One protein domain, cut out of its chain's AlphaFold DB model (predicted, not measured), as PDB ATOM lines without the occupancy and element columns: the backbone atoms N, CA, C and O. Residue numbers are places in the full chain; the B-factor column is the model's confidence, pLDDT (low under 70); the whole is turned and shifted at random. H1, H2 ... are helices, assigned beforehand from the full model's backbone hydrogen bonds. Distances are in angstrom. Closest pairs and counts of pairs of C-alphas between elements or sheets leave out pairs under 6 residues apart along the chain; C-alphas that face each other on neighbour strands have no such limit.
ATOM      1  N   ASP A   2     517.285 565.970 414.654       55.44
ATOM      2  CA  ASP A   2     517.297 567.213 415.423       55.44
ATOM      3  C   ASP A   2     516.144 568.104 414.969       55.44
ATOM      4  O   ASP A   2     516.009 568.410 413.785       55.44
ATOM      5  N   VAL A   3     515.289 568.474 415.918       64.56
ATOM      6  CA  VAL A   3     514.016 569.166 415.671       64.56
ATOM      7  C   VAL A   3     514.239 570.649 415.317       64.56
ATOM      8  O   VAL A   3     513.318 571.313 414.848       64.56
ATOM      9  N   ASP A   4     515.467 571.163 415.468       75.19
ATOM     10  CA  ASP A   4     515.775 572.596 415.352       75.19
ATOM     11  C   ASP A   4     516.770 572.974 414.238       75.19
ATOM     12  O   ASP A   4     517.359 574.050 414.227       75.19
ATOM     13  N   CYS A   5     516.946 572.099 413.252       84.25
ATOM     14  CA  CYS A   5     517.761 572.377 412.071       84.25
ATOM     15  C   CYS A   5     517.060 573.388 411.132       84.25
ATOM     16  O   CYS A   5     516.089 573.043 410.456       84.25
ATOM     17  N   GLU A   6     517.556 574.628 411.041       81.31
ATOM     18  CA  GLU A   6     516.998 575.666 410.147       81.31
ATOM     19  C   GLU A   6     517.025 575.259 408.667       81.31
ATOM     20  O   GLU A   6     516.018 575.392 407.973       81.31
ATOM     21  N   GLN A   7     518.120 574.653 408.199       78.31
ATOM     22  CA  GLN A   7     518.230 574.123 406.831       78.31
ATOM     23  C   GLN A   7     517.155 573.066 406.534       78.31
ATOM     24  O   GLN A   7     516.642 572.974 405.421       78.31
ATOM     25  N   CYS A   8     516.778 572.276 407.538       75.44
ATOM     26  CA  CYS A   8     515.748 571.256 407.413       75.44
ATOM     27  C   CYS A   8     514.360 571.903 407.277       75.44
ATOM     28  O   CYS A   8     513.570 571.468 406.439       75.44
ATOM     29  N   LYS A   9     514.096 572.997 408.010       79.75
ATOM     30  CA  LYS A   9     512.873 573.810 407.869       79.75
ATOM     31  C   LYS A   9     512.787 574.450 406.473       79.75
ATOM     32  O   LYS A   9     511.733 574.416 405.838       79.75
ATOM     33  N   GLU A  10     513.891 574.976 405.941       78.44
ATOM     34  CA  GLU A  10     513.945 575.518 404.571       78.44
ATOM     35  C   GLU A  10     513.683 574.446 403.504       78.44
ATOM     36  O   GLU A  10     512.895 574.650 402.580       78.44
ATOM     37  N   VAL A  11     514.280 573.262 403.645       78.56
ATOM     38  CA  VAL A  11     514.045 572.148 402.718       78.56
ATOM     39  C   VAL A  11     512.586 571.683 402.774       78.56
ATOM     40  O   VAL A  11     511.969 571.469 401.730       78.56
ATOM     41  N   GLU A  12     511.995 571.570 403.964       80.00
ATOM     42  CA  GLU A  12     510.578 571.221 404.120       80.00
ATOM     43  C   GLU A  12     509.644 572.253 403.476       80.00
ATOM     44  O   GLU A  12     508.711 571.872 402.756       80.00
ATOM     45  N   THR A  13     509.912 573.549 403.669       90.69
ATOM     46  CA  THR A  13     509.136 574.624 403.025       90.69
ATOM     47  C   THR A  13     509.282 574.589 401.506       90.69
ATOM     48  O   THR A  13     508.277 574.703 400.795       90.69
ATOM     49  N   TRP A  14     510.484 574.325 400.988       93.75
ATOM     50  CA  TRP A  14     510.707 574.154 399.555       93.75
ATOM     51  C   TRP A  14     509.942 572.955 398.987       93.75
ATOM     52  O   TRP A  14     509.283 573.090 397.958       93.75
ATOM     53  N   TRP A  15     509.942 571.796 399.658       94.25
ATOM     54  CA  TRP A  15     509.153 570.640 399.215       94.25
ATOM     55  C   TRP A  15     507.646 570.923 399.232       94.25
ATOM     56  O   TRP A  15     506.918 570.426 398.369       94.25
ATOM     57  N   GLY A  16     507.171 571.728 400.187       94.69
ATOM     58  CA  GLY A  16     505.799 572.241 400.204       94.69
ATOM     59  C   GLY A  16     505.485 573.084 398.969       94.69
ATOM     60  O   GLY A  16     504.524 572.795 398.252       94.69
ATOM     61  N   TYR A  17     506.342 574.063 398.672       95.00
ATOM     62  CA  TYR A  17     506.234 574.902 397.478       95.00
ATOM     63  C   TYR A  17     506.291 574.081 396.182       95.00
ATOM     64  O   TYR A  17     505.451 574.262 395.302       95.00
ATOM     65  N   PHE A  18     507.232 573.140 396.077       96.62
ATOM     66  CA  PHE A  18     507.386 572.254 394.926       96.62
ATOM     67  C   PHE A  18     506.107 571.457 394.658       96.62
ATOM     68  O   PHE A  18     505.616 571.459 393.530       96.62
ATOM     69  N   ARG A  19     505.537 570.817 395.690       96.31
ATOM     70  CA  ARG A  19     504.287 570.052 395.558       96.31
ATOM     71  C   ARG A  19     503.134 570.937 395.097       96.31
ATOM     72  O   ARG A  19     502.442 570.563 394.158       96.31
ATOM     73  N   HIS A  20     502.969 572.109 395.711       96.25
ATOM     74  CA  HIS A  20     501.916 573.055 395.339       96.25
ATOM     75  C   HIS A  20     502.073 573.552 393.896       96.25
ATOM     76  O   HIS A  20     501.108 573.594 393.136       96.25
ATOM     77  N   LEU A  21     503.296 573.904 393.487       96.06
ATOM     78  CA  LEU A  21     503.548 574.378 392.131       96.06
ATOM     79  C   LEU A  21     503.310 573.275 391.098       96.06
ATOM     80  O   LEU A  21     502.690 573.537 390.073       96.06
ATOM     81  N   VAL A  22     503.792 572.056 391.354       96.25
ATOM     82  CA  VAL A  22     503.578 570.912 390.461       96.25
ATOM     83  C   VAL A  22     502.090 570.609 390.319       96.25
ATOM     84  O   VAL A  22     501.630 570.459 389.192       96.25
ATOM     85  N   ASP A  23     501.337 570.574 391.418       95.06
ATOM     86  CA  ASP A  23     499.887 570.348 391.392       95.06
ATOM     87  C   ASP A  23     499.163 571.414 390.553       95.06
ATOM     88  O   ASP A  23     498.434 571.099 389.607       95.06
ATOM     89  N   HIS A  24     499.484 572.690 390.796       95.50
ATOM     90  CA  HIS A  24     498.963 573.794 389.999       95.50
ATOM     91  C   HIS A  24     499.330 573.651 388.511       95.50
ATOM     92  O   HIS A  24     498.464 573.801 387.651       95.50
ATOM     93  N   LEU A  25     500.581 573.314 388.180       95.75
ATOM     94  CA  LEU A  25     501.009 573.095 386.795       95.75
ATOM     95  C   LEU A  25     500.230 571.949 386.142       95.75
ATOM     96  O   LEU A  25     499.661 572.149 385.073       95.75
ATOM     97  N   ILE A  26     500.137 570.782 386.786       94.31
ATOM     98  CA  ILE A  26     499.401 569.619 386.261       94.31
ATOM     99  C   ILE A  26     497.960 570.008 385.939       94.31
ATOM    100  O   ILE A  26     497.497 569.734 384.829       94.31
ATOM    101  N   SER A  27     497.289 570.697 386.868       93.19
ATOM    102  CA  SER A  27     495.903 571.143 386.694       93.19
ATOM    103  C   SER A  27     495.719 572.052 385.472       93.19
ATOM    104  O   SER A  27     494.666 572.034 384.838       93.19
ATOM    105  N   LYS A  28     496.750 572.832 385.117       92.38
ATOM    106  CA  LYS A  28     496.713 573.798 384.015       92.38
ATOM    107  C   LYS A  28     497.128 573.211 382.674       92.38
ATOM    108  O   LYS A  28     496.538 573.587 381.666       92.38
ATOM    109  N   VAL A  29     498.153 572.356 382.637       91.50
ATOM    110  CA  VAL A  29     498.796 571.957 381.369       91.50
ATOM    111  C   VAL A  29     498.639 570.482 381.007       91.50
ATOM    112  O   VAL A  29     498.758 570.148 379.829       91.50
ATOM    113  N   ASN A  30     498.352 569.600 381.970       91.69
ATOM    114  CA  ASN A  30     498.279 568.153 381.724       91.69
ATOM    115  C   ASN A  30     496.847 567.606 381.659       91.69
ATOM    116  O   ASN A  30     496.657 566.492 381.167       91.69
ATOM    117  N   VAL A  31     495.853 568.352 382.154       91.31
ATOM    118  CA  VAL A  31     494.444 567.945 382.085       91.31
ATOM    119  C   VAL A  31     493.948 568.088 380.650       91.31
ATOM    120  O   VAL A  31     493.947 569.174 380.070       91.31
ATOM    121  N   HIS A  32     493.524 566.974 380.065       90.38
ATOM    122  CA  HIS A  32     492.964 566.949 378.729       90.38
ATOM    123  C   HIS A  32     491.495 567.373 378.743       90.38
ATOM    124  O   HIS A  32     490.664 566.752 379.403       90.38
ATOM    125  N   ASN A  75     497.714 562.945 381.211       91.19
ATOM    126  CA  ASN A  75     498.855 562.163 380.732       91.19
ATOM    127  C   ASN A  75     499.664 561.602 381.911       91.19
ATOM    128  O   ASN A  75     499.564 562.073 383.045       91.19
ATOM    129  N   THR A  76     500.473 560.577 381.658       90.44
ATOM    130  CA  THR A  76     501.430 560.123 382.669       90.44
ATOM    131  C   THR A  76     502.522 561.182 382.792       90.44
ATOM    132  O   THR A  76     503.109 561.579 381.793       90.44
ATOM    133  N   PHE A  77     502.793 561.663 384.002       92.12
ATOM    134  CA  PHE A  77     503.746 562.747 384.234       92.12
ATOM    135  C   PHE A  77     504.729 562.380 385.343       92.12
ATOM    136  O   PHE A  77     504.463 561.517 386.181       92.12
ATOM    137  N   THR A  78     505.844 563.103 385.383       92.75
ATOM    138  CA  THR A  78     506.790 563.065 386.502       92.75
ATOM    139  C   THR A  78     506.814 564.449 387.156       92.75
ATOM    140  O   THR A  78     507.014 565.431 386.432       92.75
ATOM    141  N   PRO A  79     506.654 564.571 388.491       93.69
ATOM    142  CA  PRO A  79     506.678 565.861 389.189       93.69
ATOM    143  C   PRO A  79     507.896 566.720 388.839       93.69
ATOM    144  O   PRO A  79     507.766 567.908 388.561       93.69
ATOM    145  N   LEU A  80     509.076 566.095 388.766       95.31
ATOM    146  CA  LEU A  80     510.326 566.776 388.437       95.31
ATOM    147  C   LEU A  80     510.319 567.363 387.018       95.31
ATOM    148  O   LEU A  80     510.630 568.537 386.836       95.31
ATOM    149  N   LEU A  81     509.927 566.571 386.014       95.31
ATOM    150  CA  LEU A  81     509.843 567.052 384.631       95.31
ATOM    151  C   LEU A  81     508.779 568.137 384.481       95.31
ATOM    152  O   LEU A  81     509.004 569.116 383.778       95.31
ATOM    153  N   THR A  82     507.657 568.006 385.187       95.56
ATOM    154  CA  THR A  82     506.591 569.016 385.176       95.56
ATOM    155  C   THR A  82     507.083 570.341 385.758       95.56
ATOM    156  O   THR A  82     506.854 571.393 385.167       95.56
ATOM    157  N   TYR A  83     507.816 570.298 386.874       95.69
ATOM    158  CA  TYR A  83     508.408 571.481 387.498       95.69
ATOM    159  C   TYR A  83     509.424 572.188 386.587       95.69
ATOM    160  O   TYR A  83     509.416 573.418 386.488       95.69
ATOM    161  N   LEU A  84     510.286 571.414 385.917       96.44
ATOM    162  CA  LEU A  84     511.346 571.936 385.051       96.44
ATOM    163  C   LEU A  84     510.809 572.469 383.716       96.44
ATOM    164  O   LEU A  84     511.180 573.564 383.304       96.44
ATOM    165  N   LEU A  85     509.943 571.705 383.044       95.12
ATOM    166  CA  LEU A  85     509.488 572.004 381.682       95.12
ATOM    167  C   LEU A  85     508.239 572.891 381.644       95.12
ATOM    168  O   LEU A  85     508.028 573.595 380.660       95.12
ATOM    169  N   ARG A  86     507.416 572.871 382.704       94.75
ATOM    170  CA  ARG A  86     506.195 573.688 382.855       94.75
ATOM    171  C   ARG A  86     505.223 573.598 381.671       94.75
ATOM    172  O   ARG A  86     504.479 574.537 381.396       94.75
ATOM    173  N   CYS A  87     505.223 572.468 380.974       93.19
ATOM    174  CA  CYS A  87     504.398 572.204 379.803       93.19
ATOM    175  C   CYS A  87     503.757 570.814 379.893       93.19
ATOM    176  O   CYS A  87     504.049 570.044 380.813       93.19
ATOM    177  N   ASN A  88     502.873 570.506 378.939       92.19
ATOM    178  CA  ASN A  88     502.268 569.183 378.857       92.19
ATOM    179  C   ASN A  88     503.352 568.130 378.605       92.19
ATOM    180  O   ASN A  88     504.057 568.196 377.597       92.19
ATOM    181  N   THR A  89     503.475 567.167 379.515       91.69
ATOM    182  CA  THR A  89     504.410 566.046 379.382       91.69
ATOM    183  C   THR A  89     503.649 564.725 379.359       91.69
ATOM    184  O   THR A  89     502.684 564.542 380.098       91.69
ATOM    185  N   ASP A  90     504.091 563.805 378.500       89.19
ATOM    186  CA  ASP A  90     503.609 562.421 378.443       89.19
ATOM    187  C   ASP A  90     504.812 561.487 378.601       89.19
ATOM    188  O   ASP A  90     505.649 561.351 377.706       89.19
TER     189      ASP A  90
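Overview. This is residues 2 to 32 and 75 to 90 of the 140 residues of an uncharacterized protein of Armillaria gallica (UniProt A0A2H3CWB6). One long, straight helix, H1, makes the length of the model, and a short helix, H2, packs crosswise on the later part of H1, with loops on both sides of H2 along the chain. The first part of H1 sticks out as an arm: residues 2 to 17, of which 6 to 17 belong to H1, stand free, and the remaining body spans 22 by 14 by 12 A. The printed part has 47 residues in two pieces, with H1 before H2 and no named strand, and its class is all helix. The whole is loose, with a radius of gyration of the C-alphas of 13.5 A, and spans 43 by 14 by 14 A.

Along the chain. H1 holds residues 6 to 29, from C-alpha 6 at (516.998, 575.666, 410.147) to C-alpha 29 at (498.796, 571.957, 381.369), a length of 34.3 A. H2 holds residues 79 to 85 and measures 10.1 A from its first C-alpha to its last, with C-alpha 85 at (509.488, 572.004, 381.682).

Arrangement. H1 touches H2 with residues 18 to 26 alone. Their closest C-alphas, those of Val 22 and Tyr 83, are 5.7 A apart. The lines of the two helices are about perpendicular, but only just, at 71 degrees. Their centres are 11.5 A apart. In H1 and H2, every pair of O i and N i+4 is within hydrogen-bond range.

Size, cuts and confidence. The two C-alphas farthest apart, those of Asp 2 and His 32, are 44.0 A from each other. Residues 33 to 74 are not printed, and across this cut C-alphas 32 and 75 are 7.8 A apart. The link from H1 to H2 runs across the cut. The mean pLDDT of the printed part is 89.5, and residues 2 to 3 are under 70.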